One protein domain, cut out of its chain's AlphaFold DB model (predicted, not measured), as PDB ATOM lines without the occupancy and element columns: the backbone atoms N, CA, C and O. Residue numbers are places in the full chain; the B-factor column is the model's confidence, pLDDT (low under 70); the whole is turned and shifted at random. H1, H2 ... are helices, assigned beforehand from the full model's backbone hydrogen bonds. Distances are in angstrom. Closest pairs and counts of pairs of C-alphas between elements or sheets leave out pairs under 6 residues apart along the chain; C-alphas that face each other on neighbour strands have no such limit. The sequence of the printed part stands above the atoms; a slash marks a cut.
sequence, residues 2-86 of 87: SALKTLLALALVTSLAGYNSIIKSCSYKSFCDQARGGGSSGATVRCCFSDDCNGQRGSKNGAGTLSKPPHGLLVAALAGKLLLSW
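AT A GLANCE: This is residues 2 to 86 of the 87 residues of the protein "Lymphocyte antigen 6D-like protein" of Amazona aestiva (UniProt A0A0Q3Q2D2). The model is an open, flat horseshoe: two helical arms, H1 and H3, reach to one end, and a small loose head at the other end is made of H2 and stretches of loop. Both arms stick out free, and the long stretch from residue 38 to residue 70 runs from the head round to H3, with residues 56 to 70 standing free on the way. The printed part has 85 residues with three named helices, in the order H1, H2, H3, and no named strand; the class is all helix, though the named helices hold 39 of the 85 residues, under half. The whole is extended, with a radius of gyration of the C-alphas of 20.5 A, and the C-alphas span 57 by 40 by 17 A.

HOW THE PARTS SIT: H1, residues 2 to 17, touches no helix, and residues 2 to 19, of which 2 to 17 belong to H1, stand free. A long link of 11 residues joins it to H2, residues 29 to 37. H1 and H2 are apart. H2 touches no helix, and residues 37 to 42, of which 37 belongs to H2, stand free. A long link of 33 residues joins H2 to H3, residues 71 to 84. H2 and H3 are apart. H1 and H3 are apart too, and residues 56 to 86, of which 71 to 84 belong to H3, stand free. In H1, H2 and H3 every pair of O i and N i+4 is within hydrogen-bond range.

IN THESE COORDINATES: H1 begins at C-alpha 2 at (166.961, 266.323, 329.185) and ends at C-alpha 17 at (166.757, 277.387, 309.004); with 16 residues it is the longest helix, 23.0 A from first to last C-alpha. H2, 9 residues from Lys 29 to Gly 37, is 12.7 A long by the same measure and begins at C-alpha 29 at (170.612, 295.499, 283.988). H3, 14 residues from His 71 to Leu 84, is 20.7 A long and ends at C-alpha 84 at (173.038, 280.337, 334.474).

THE WHOLE: The two C-alphas farthest apart are those of Ser 30 and Trp 86, at 57.2 A, while the C-alphas of the first and last printed residues, Ser 2 and Trp 86, are 13.4 A apart. The printed part has no cut, and both links, H1 to H2 and H2 to H3, are long. The mean pLDDT of the printed part is 70.9; 40 residues are under 70, namely residues 16 to 20, 38 to 42 and 57 to 86, and the mean of H3 is 59.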
ATOM      1  N   SER A   2     166.028 266.306 330.332       72.38
ATOM      2  CA  SER A   2     166.961 266.323 329.185       72.38
ATOM      3  C   SER A   2     166.255 266.391 327.819       72.38
ATOM      4  O   SER A   2     166.579 267.245 327.005       72.38
ATOM      5  N   ALA A   3     165.195 265.598 327.617       79.56
ATOM      6  CA  ALA A   3     164.435 265.589 326.360       79.56
ATOM      7  C   ALA A   3     163.812 266.953 326.007       79.56
ATOM      8  O   ALA A   3     163.816 267.351 324.847       79.56
ATOM      9  N   LEU A   4     163.336 267.707 327.007       80.25
ATOM     10  CA  LEU A   4     162.773 269.045 326.798       80.25
ATOM     11  C   LEU A   4     163.838 270.032 326.294       80.25
ATOM     12  O   LEU A   4     163.549 270.841 325.420       80.25
ATOM     13  N   LYS A   5     165.076 269.929 326.796       74.06
ATOM     14  CA  LYS A   5     166.211 270.740 326.331       74.06
ATOM     15  C   LYS A   5     166.592 270.390 324.892       74.06
ATOM     16  O   LYS A   5     166.800 271.292 324.087       74.06
ATOM     17  N   THR A   6     166.628 269.098 324.556       83.88
ATOM     18  CA  THR A   6     166.914 268.631 323.191       83.88
ATOM     19  C   THR A   6     165.845 269.095 322.201       83.88
ATOM     20  O   THR A   6     166.182 269.567 321.121       83.88
ATOM     21  N   LEU A   7     164.566 269.032 322.583       85.94
ATOM     22  CA  LEU A   7     163.453 269.518 321.764       85.94
ATOM     23  C   LEU A   7     163.504 271.036 321.562       85.94
ATOM     24  O   LEU A   7     163.293 271.503 320.445       85.94
ATOM     25  N   LEU A   8     163.830 271.804 322.609       84.75
ATOM     26  CA  LEU A   8     163.969 273.259 322.508       84.75
ATOM     27  C   LEU A   8     165.121 273.653 321.569       84.75
ATOM     28  O   LEU A   8     164.970 274.560 320.755       84.75
ATOM     29  N   ALA A   9     166.253 272.946 321.651       83.50
ATOM     30  CA  ALA A   9     167.392 273.152 320.761       83.50
ATOM     31  C   ALA A   9     167.045 272.814 319.301       83.50
ATOM     32  O   ALA A   9     167.361 273.592 318.404       83.50
ATOM     33  N   LEU A  10     166.338 271.701 319.062       83.56
ATOM     34  CA  LEU A  10     165.886 271.322 317.722       83.56
ATOM     35  C   LEU A  10     164.918 272.358 317.131       83.56
ATOM     36  O   LEU A  10     165.071 272.746 315.976       83.56
ATOM     37  N   ALA A  11     163.959 272.838 317.931       83.00
ATOM     38  CA  ALA A  11     162.991 273.854 317.520       83.00
ATOM     39  C   ALA A  11     163.649 275.207 317.202       83.00
ATOM     40  O   ALA A  11     163.216 275.920 316.297       83.00
ATOM     41  N   LEU A  12     164.714 275.567 317.922       82.12
ATOM     42  CA  LEU A  12     165.477 276.779 317.640       82.12
ATOM     43  C   LEU A  12     166.241 276.649 316.314       82.12
ATOM     44  O   LEU A  12     166.163 277.542 315.475       82.12
ATOM     45  N   VAL A  13     166.913 275.517 316.083       79.12
ATOM     46  CA  VAL A  13     167.656 275.249 314.837       79.12
ATOM     47  C   VAL A  13     166.734 275.260 313.613       79.12
ATOM     48  O   VAL A  13     167.082 275.858 312.596       79.12
ATOM     49  N   THR A  14     165.538 274.671 313.702       76.12
ATOM     50  CA  THR A  14     164.567 274.695 312.594       76.12
ATOM     51  C   THR A  14     163.976 276.084 312.360       76.12
ATOM     52  O   THR A  14     163.792 276.477 311.210       76.12
ATOM     53  N   SER A  15     163.748 276.865 313.419       70.56
ATOM     54  CA  SER A  15     163.333 278.269 313.304       70.56
ATOM     55  C   SER A  15     164.404 279.128 312.613       70.56
ATOM     56  O   SER A  15     164.077 279.963 311.773       70.56
ATOM     57  N   LEU A  16     165.695 278.866 312.876       66.62
ATOM     58  CA  LEU A  16     166.809 279.535 312.191       66.62
ATOM     59  C   LEU A  16     166.975 279.115 310.722       66.62
ATOM     60  O   LEU A  16     167.319 279.942 309.880       66.62
ATOM     61  N   ALA A  17     166.705 277.856 310.389       67.25
ATOM     62  CA  ALA A  17     166.757 277.387 309.004       67.25
ATOM     63  C   ALA A  17     165.603 277.935 308.135       67.25
ATOM     64  O   ALA A  17     165.706 277.942 306.911       67.25
ATOM     65  N   GLY A  18     164.517 278.414 308.755       59.28
ATOM     66  CA  GLY A  18     163.330 278.949 308.080       59.28
ATOM     67  C   GLY A  18     163.355 280.449 307.765       59.28
ATOM     68  O   GLY A  18     162.360 280.974 307.254       59.28
ATOM     69  N   TYR A  19     164.443 281.174 308.059       62.56
ATOM     70  CA  TYR A  19     164.530 282.595 307.715       62.56
ATOM     71  C   TYR A  19     164.661 282.764 306.196       62.56
ATOM     72  O   TYR A  19     165.738 282.618 305.625       62.56
ATOM     73  N   ASN A  20     163.554 283.125 305.543       67.56
ATOM     74  CA  ASN A  20     163.550 283.642 304.177       67.56
ATOM     75  C   ASN A  20     164.349 284.955 304.143       67.56
ATOM     76  O   ASN A  20     163.808 286.035 304.394       67.56
ATOM     77  N   SER A  21     165.655 284.870 303.889       72.50
ATOM     78  CA  SER A  21     166.532 286.032 303.830       72.50
ATOM     79  C   SER A  21     166.320 286.775 302.508       72.50
ATOM     80  O   SER A  21     166.680 286.318 301.426       72.50
ATOM     81  N   ILE A  22     165.696 287.952 302.588       78.31
ATOM     82  CA  ILE A  22     165.596 288.867 301.449       78.31
ATOM     83  C   ILE A  22     166.885 289.680 301.394       78.31
ATOM     84  O   ILE A  22     167.134 290.515 302.263       78.31
ATOM     85  N   ILE A  23     167.682 289.461 300.354       81.81
ATOM     86  CA  ILE A  23     168.908 290.222 300.104       81.81
ATOM     87  C   ILE A  23     168.590 291.357 299.127       81.81
ATOM     88  O   ILE A  23     167.928 291.145 298.109       81.81
ATOM     89  N   LYS A  24     169.056 292.572 299.439       83.88
ATOM     90  CA  LYS A  24     168.911 293.759 298.589       83.88
ATOM     91  C   LYS A  24     170.286 294.330 298.264       83.88
ATOM     92  O   LYS A  24     171.061 294.616 299.170       83.88
ATOM     93  N   SER A  25     170.564 294.516 296.981       83.69
ATOM     94  CA  SER A  25     171.783 295.155 296.483       83.69
ATOM     95  C   SER A  25     171.506 295.873 295.161       83.69
ATOM     96  O   SER A  25     170.508 295.595 294.490       83.69
ATOM     97  N   CYS A  26     172.381 296.810 294.795       87.75
ATOM     98  CA  CYS A  26     172.412 297.380 293.451       87.75
ATOM     99  C   CYS A  26     173.020 296.355 292.488       87.75
ATOM    100  O   CYS A  26     173.984 295.668 292.832       87.75
ATOM    101  N   SER A  27     172.461 296.236 291.285       88.06
ATOM    102  CA  SER A  27     172.920 295.264 290.295       88.06
ATOM    103  C   SER A  27     172.791 295.804 288.876       88.06
ATOM    104  O   SER A  27     172.036 296.744 288.624       88.06
ATOM    105  N   TYR A  28     173.527 295.202 287.943       90.62
ATOM    106  CA  TYR A  28     173.492 295.592 286.537       90.62
ATOM    107  C   TYR A  28     172.222 295.088 285.841       90.62
ATOM    108  O   TYR A  28     171.703 294.011 286.140       90.62
ATOM    109  N   LYS A  29     171.762 295.848 284.840       88.44
ATOM    110  CA  LYS A  29     170.612 295.499 283.988       88.44
ATOM    111  C   LYS A  29     170.723 294.082 283.407       88.44
ATOM    112  O   LYS A  29     169.778 293.309 283.511       88.44
ATOM    113  N   SER A  30     171.896 293.736 282.882       89.56
ATOM    114  CA  SER A  30     172.181 292.431 282.272       89.56
ATOM    115  C   SER A  30     171.986 291.258 283.236       89.56
ATOM    116  O   SER A  30     171.407 290.242 282.857       89.56
ATOM    117  N   PHE A  31     172.395 291.412 284.500       88.50
ATOM    118  CA  PHE A  31     172.170 290.408 285.542       88.50
ATOM    119  C   PHE A  31     170.674 290.216 285.819       88.50
ATOM    120  O   PHE A  31     170.189 289.090 285.905       88.50
ATOM    121  N   CYS A  32     169.922 291.316 285.909       88.19
ATOM    122  CA  CYS A  32     168.475 291.277 286.112       88.19
ATOM    123  C   CYS A  32     167.729 290.580 284.972       88.19
ATOM    124  O   CYS A  32     166.781 289.837 285.229       88.19
ATOM    125  N   ASP A  33     168.142 290.805 283.726       86.81
ATOM    126  CA  ASP A  33     167.514 290.184 282.562       86.81
ATOM    127  C   ASP A  33     167.789 288.671 282.524       86.81
ATOM    128  O   ASP A  33     166.869 287.880 282.306       86.81
ATOM    129  N   GLN A  34     169.012 288.250 282.866       87.44
ATOM    130  CA  GLN A  34     169.372 286.835 282.993       87.44
ATOM    131  C   GLN A  34     168.621 286.148 284.146       87.44
ATOM    132  O   GLN A  34     168.075 285.056 283.975       87.44
ATOM    133  N   ALA A  35     168.520 286.804 285.306       83.62
ATOM    134  CA  ALA A  35     167.826 286.276 286.481       83.62
ATOM    135  C   ALA A  35     166.302 286.168 286.289       83.62
ATOM    136  O   ALA A  35     165.662 285.308 286.890       83.62
ATOM    137  N   ARG A  36     165.707 287.016 285.437       78.56
ATOM    138  CA  ARG A  36     164.291 286.910 285.047       78.56
ATOM    139  C   ARG A  36     164.020 285.724 284.121       78.56
ATOM    140  O   ARG A  36     162.912 285.198 284.154       78.56
ATOM    141  N   GLY A  37     164.995 285.342 283.294       71.62
ATOM    142  CA  GLY A  37     164.873 284.244 282.330       71.62
ATOM    143  C   GLY A  37     165.251 282.862 282.879       71.62
ATOM    144  O   GLY A  37     164.778 281.860 282.357       71.62
ATOM    145  N   GLY A  38     166.074 282.792 283.931       66.06
ATOM    146  CA  GLY A  38     166.610 281.546 284.497       66.06
ATOM    147  C   GLY A  38     166.081 281.235 285.897       66.06
ATOM    148  O   GLY A  38     166.821 281.297 286.874       66.06
ATOM    149  N   GLY A  39     164.792 280.918 286.020       60.62
ATOM    150  CA  GLY A  39     164.161 280.600 287.303       60.62
ATOM    151  C   GLY A  39     164.260 279.120 287.671       60.62
ATOM    152  O   GLY A  39     163.299 278.392 287.452       60.62
ATOM    153  N   SER A  40     165.382 278.667 288.245       56.09
ATOM    154  CA  SER A  40     165.491 277.273 288.729       56.09
ATOM    155  C   SER A  40     166.147 277.093 290.105       56.09
ATOM    156  O   SER A  40     166.285 275.963 290.562       56.09
ATOM    157  N   SER A  41     166.522 278.172 290.803       63.47
ATOM    158  CA  SER A  41     167.321 278.087 292.044       63.47
ATOM    159  C   SER A  41     166.556 278.413 293.333       63.47
ATOM    160  O   SER A  41     167.175 278.737 294.341       63.47
ATOM    161  N   GLY A  42     165.218 278.383 293.330       68.94
ATOM    162  CA  GLY A  42     164.398 278.635 294.531       68.94
ATOM    163  C   GLY A  42     164.439 280.074 295.076       68.94
ATOM    164  O   GLY A  42     163.640 280.426 295.938       68.94
ATOM    165  N   ALA A  43     165.314 280.932 294.547       73.19
ATOM    166  CA  ALA A  43     165.400 282.351 294.865       73.19
ATOM    167  C   ALA A  43     164.665 283.193 293.809       73.19
ATOM    168  O   ALA A  43     164.876 283.030 292.608       73.19
ATOM    169  N   THR A  44     163.810 284.118 294.254       80.38
ATOM    170  CA  THR A  44     163.115 285.065 293.368       80.38
ATOM    171  C   THR A  44     163.839 286.405 293.363       80.38
ATOM    172  O   THR A  44     163.911 287.076 294.391       80.38
ATOM    173  N   VAL A  45     164.320 286.832 292.198       84.88
ATOM    174  CA  VAL A  45     164.951 288.146 292.019       84.88
ATOM    175  C   VAL A  45     163.921 289.164 291.522       84.88
ATOM    176  O   VAL A  45     163.119 288.887 290.627       84.88
ATOM    177  N   ARG A  46     163.933 290.372 292.098       86.38
ATOM    178  CA  ARG A  46     163.116 291.512 291.658       86.38
ATOM    179  C   ARG A  46     164.016 292.714 291.423       86.38
ATOM    180  O   ARG A  46     164.721 293.137 292.330       86.38
ATOM    181  N   CYS A  47     163.942 293.265 290.217       88.69
ATOM    182  CA  CYS A  47     164.714 294.433 289.816       88.69
ATOM    183  C   CYS A  47     163.813 295.630 289.517       88.69
ATOM    184  O   CYS A  47     162.688 295.466 289.038       88.69
ATOM    185  N   CYS A  48     164.340 296.821 289.778       89.50
ATOM    186  CA  CYS A  48     163.762 298.126 289.479       89.50
ATOM    187  C   CYS A  48     164.908 299.101 289.131       89.50
ATOM    188  O   CYS A  48     166.059 298.820 289.460       89.50
ATOM    189  N   PHE A  49     164.616 300.189 288.409       88.44
ATOM    190  CA  PHE A  49     165.629 301.052 287.762       88.44
ATOM    191  C   PHE A  49     165.544 302.519 288.202       88.44
ATOM    192  O   PHE A  49     165.799 303.422 287.413       88.44
ATOM    193  N   SER A  50     165.145 302.760 289.445       86.44
ATOM    194  CA  SER A  50     165.059 304.106 290.019       86.44
ATOM    195  C   SER A  50     165.800 304.134 291.347       86.44
ATOM    196  O   SER A  50     165.949 303.087 291.983       86.44
ATOM    197  N   ASP A  51     166.248 305.307 291.776       86.25
ATOM    198  CA  ASP A  51     166.884 305.471 293.083       86.25
ATOM    199  C   ASP A  51     165.952 304.984 294.203       86.25
ATOM    200  O   ASP A  51     164.737 305.195 294.161       86.25
ATOM    201  N   ASP A  52     166.514 304.233 295.153       82.06
ATOM    202  CA  ASP A  52     165.822 303.666 296.322       82.06
ATOM    203  C   ASP A  52     164.559 302.827 296.023       82.06
ATOM    204  O   ASP A  52     163.755 302.519 296.909       82.06
ATOM    205  N   CYS A  53     164.383 302.369 294.780       85.06
ATOM    206  CA  CYS A  53     163.190 301.634 294.351       85.06
ATOM    207  C   CYS A  53     163.024 300.265 295.034       85.06
ATOM    208  O   CYS A  53     161.921 299.717 295.102       85.06
ATOM    209  N   ASN A  54     164.121 299.699 295.544       82.69
ATOM    210  CA  ASN A  54     164.133 298.461 296.316       82.69
ATOM    211  C   ASN A  54     163.857 298.703 297.813       82.69
ATOM    212  O   ASN A  54     163.999 297.769 298.603       82.69
ATOM    213  N   GLY A  55     163.464 299.916 298.218       78.56
ATOM    214  CA  GLY A  55     163.108 300.279 299.589       78.56
ATOM    215  C   GLY A  55     161.991 299.415 300.192       78.56
ATOM    216  O   GLY A  55     161.409 298.534 299.548       78.56
ATOM    217  N   GLN A  56     161.702 299.590 301.486       73.81
ATOM    218  CA  GLN A  56     160.525 298.938 302.071       73.81
ATOM    219  C   GLN A  56     159.268 299.421 301.332       73.81
ATOM    220  O   GLN A  56     159.103 300.616 301.082       73.81
ATOM    221  N   ARG A  57     158.400 298.478 300.943       59.69
ATOM    222  CA  ARG A  57     157.141 298.774 300.246       59.69
ATOM    223  C   ARG A  57     156.302 299.703 301.126       59.69
ATOM    224  O   ARG A  57     155.731 299.246 302.107       59.69
ATOM    225  N   GLY A  58     156.269 300.992 300.793       55.31
ATOM    226  CA  GLY A  58     155.594 302.013 301.598       55.31
ATOM    227  C   GLY A  58     156.320 303.354 301.713       55.31
ATOM    228  O   GLY A  58     155.726 304.284 302.244       55.31
ATOM    229  N   SER A  59     157.546 303.496 301.192       52.66
ATOM    230  CA  SER A  59     158.233 304.795 301.149       52.66
ATOM    231  C   SER A  59     157.610 305.719 300.094       52.66
ATOM    232  O   SER A  59     158.131 305.911 299.000       52.66
ATOM    233  N   LYS A  60     156.432 306.259 300.405       58.56
ATOM    234  CA  LYS A  60     155.985 307.534 299.854       58.56
ATOM    235  C   LYS A  60     156.611 308.592 300.757       58.56
ATOM    236  O   LYS A  60     156.109 308.797 301.851       58.56
ATOM    237  N   ASN A  61     157.744 309.147 300.333       61.12
ATOM    238  CA  ASN A  61     158.392 310.372 300.820       61.12
ATOM    239  C   ASN A  61     157.848 310.944 302.149       61.12
ATOM    240  O   ASN A  61     156.795 311.581 302.163       61.12
ATOM    241  N   GLY A  62     158.588 310.794 303.252       45.03
ATOM    242  CA  GLY A  62     158.253 311.448 304.517       45.03
ATOM    243  C   GLY A  62     159.284 311.176 305.606       45.03
ATOM    244  O   GLY A  62     159.490 310.032 306.002       45.03
ATOM    245  N   ALA A  63     159.936 312.237 306.078       56.62
ATOM    246  CA  ALA A  63     160.761 312.232 307.277       56.62
ATOM    247  C   ALA A  63     160.003 311.603 308.462       56.62
ATOM    248  O   ALA A  63     158.832 311.904 308.685       56.62
ATOM    249  N   GLY A  64     160.671 310.746 309.232       42.50
ATOM    250  CA  GLY A  64     160.052 310.098 310.385       42.50
ATOM    251  C   GLY A  64     161.002 309.150 311.093       42.50
ATOM    252  O   GLY A  64     160.973 307.941 310.887       42.50
ATOM    253  N   THR A  65     161.861 309.709 311.936       57.53
ATOM    254  CA  THR A  65     162.593 308.969 312.959       57.53
ATOM    255  C   THR A  65     161.601 308.261 313.887       57.53
ATOM    256  O   THR A  65     160.850 308.928 314.594       57.53
ATOM    257  N   LEU A  66     161.628 306.932 313.958       45.66
ATOM    258  CA  LEU A  66     161.224 306.242 315.182       45.66
ATOM    259  C   LEU A  66     162.008 304.940 315.332       45.66
ATOM    260  O   LEU A  66     161.615 303.864 314.886       45.66
ATOM    261  N   SER A  67     163.165 305.104 315.969       47.94
ATOM    262  CA  SER A  67     163.862 304.085 316.747       47.94
ATOM    263  C   SER A  67     162.840 303.198 317.471       47.94
ATOM    264  O   SER A  67     162.116 303.656 318.356       47.94
ATOM    265  N   LYS A  68     162.749 301.927 317.068       49.06
ATOM    266  CA  LYS A  68     162.066 300.902 317.857       49.06
ATOM    267  C   LYS A  68     163.097 300.375 318.859       49.06
ATOM    268  O   LYS A  68     164.096 299.801 318.421       49.06
ATOM    269  N   PRO A  69     162.917 300.596 320.174       57.09
ATOM    270  CA  PRO A  69     163.905 300.199 321.166       57.09
ATOM    271  C   PRO A  69     164.118 298.675 321.151       57.09
ATOM    272  O   PRO A  69     163.185 297.916 320.860       57.09
ATOM    273  N   PRO A  70     165.339 298.204 321.466       55.44
ATOM    274  CA  PRO A  70     165.713 296.799 321.384       55.44
ATOM    275  C   PRO A  70     165.140 296.018 322.575       55.44
ATOM    276  O   PRO A  70     165.863 295.579 323.466       55.44
ATOM    277  N   HIS A  71     163.826 295.788 322.587       52.31
ATOM    278  CA  HIS A  71     163.183 294.901 323.565       52.31
ATOM    279  C   HIS A  71     163.719 293.458 323.489       52.31
ATOM    280  O   HIS A  71     163.656 292.727 324.474       52.31
ATOM    281  N   GLY A  72     164.295 293.050 322.351       56.47
ATOM    282  CA  GLY A  72     164.893 291.721 322.182       56.47
ATOM    283  C   GLY A  72     166.149 291.489 323.030       56.47
ATOM    284  O   GLY A  72     166.365 290.374 323.499       56.47
ATOM    285  N   LEU A  73     166.948 292.533 323.293       57.09
ATOM    286  CA  LEU A  73     168.181 292.404 324.083       57.09
ATOM    287  C   LEU A  73     167.897 292.255 325.584       57.09
ATOM    288  O   LEU A  73     168.579 291.493 326.264       57.09
ATOM    289  N   LEU A  74     166.850 292.914 326.091       57.12
ATOM    290  CA  LEU A  74     166.408 292.771 327.484       57.12
ATOM    291  C   LEU A  74     165.858 291.366 327.771       57.12
ATOM    292  O   LEU A  74     166.166 290.787 328.812       57.12
ATOM    293  N   VAL A  75     165.102 290.785 326.833       59.31
ATOM    294  CA  VAL A  75     164.572 289.416 326.966       59.31
ATOM    295  C   VAL A  75     165.695 288.376 326.893       59.31
ATOM    296  O   VAL A  75     165.718 287.449 327.701       59.31
ATOM    297  N   ALA A  76     166.669 288.554 325.993       60.06
ATOM    298  CA  ALA A  76     167.832 287.669 325.901       60.06
ATOM    299  C   ALA A  76     168.703 287.707 327.173       60.06
ATOM    300  O   ALA A  76     169.143 286.662 327.652       60.06
ATOM    301  N   ALA A  77     168.901 288.890 327.767       59.69
ATOM    302  CA  ALA A  77     169.669 289.044 329.004       59.69
ATOM    303  C   ALA A  77     168.979 288.400 330.225       59.69
ATOM    304  O   ALA A  77     169.644 287.782 331.059       59.69
ATOM    305  N   LEU A  78     167.647 288.502 330.323       59.06
ATOM    306  CA  LEU A  78     166.866 287.862 331.390       59.06
ATOM    307  C   LEU A  78     166.834 286.331 331.241       59.06
ATOM    308  O   LEU A  78     166.987 285.620 332.234       59.06
ATOM    309  N   ALA A  79     166.717 285.819 330.010       60.38
ATOM    310  CA  ALA A  79     166.769 284.382 329.734       60.38
ATOM    311  C   ALA A  79     168.155 283.778 330.030       60.38
ATOM    312  O   ALA A  79     168.244 282.700 330.619       60.38
ATOM    313  N   GLY A  80     169.237 284.494 329.699       62.47
ATOM    314  CA  GLY A  80     170.604 284.079 330.028       62.47
ATOM    315  C   GLY A  80     170.836 283.950 331.538       62.47
ATOM    316  O   GLY A  80     171.405 282.959 331.992       62.47
ATOM    317  N   LYS A  81     170.321 284.900 332.332       62.31
ATOM    318  CA  LYS A  81     170.398 284.853 333.802       62.31
ATOM    319  C   LYS A  81     169.644 283.665 334.407       62.31
ATOM    320  O   LYS A  81     170.163 283.056 335.336       62.31
ATOM    321  N   LEU A  82     168.469 283.301 333.884       59.19
ATOM    322  CA  LEU A  82     167.739 282.120 334.370       59.19
ATOM    323  C   LEU A  82     168.466 280.804 334.054       59.19
ATOM    324  O   LEU A  82     168.446 279.890 334.872       59.19
ATOM    325  N   LEU A  83     169.111 280.706 332.887       59.00
ATOM    326  CA  LEU A  83     169.845 279.501 332.485       59.00
ATOM    327  C   LEU A  83     171.126 279.290 333.303       59.00
ATOM    328  O   LEU A  83     171.423 278.160 333.676       59.00
ATOM    329  N   LEU A  84     171.852 280.369 333.610       59.53
ATOM    330  CA  LEU A  84     173.038 280.337 334.474       59.53
ATOM    331  C   LEU A  84     172.694 280.110 335.951       59.53
ATOM    332  O   LEU A  84     173.517 279.579 336.680       59.53
ATOM    333  N   SER A  85     171.490 280.483 336.391       57.88
ATOM    334  CA  SER A  85     171.056 280.289 337.779       57.88
ATOM    335  C   SER A  85     170.530 278.876 338.079       57.88
ATOM    336  O   SER A  85     170.203 278.601 339.231       57.88
ATOM    337  N   TRP A  86     170.408 278.005 337.068       46.84
ATOM    338  CA  TRP A  86     170.040 276.586 337.224       46.84
ATOM    339  C   TRP A  86     171.269 275.657 337.159       46.84
ATOM    340  O   TRP A  86     171.129 274.458 337.387       46.84
TER     341      TRP A  86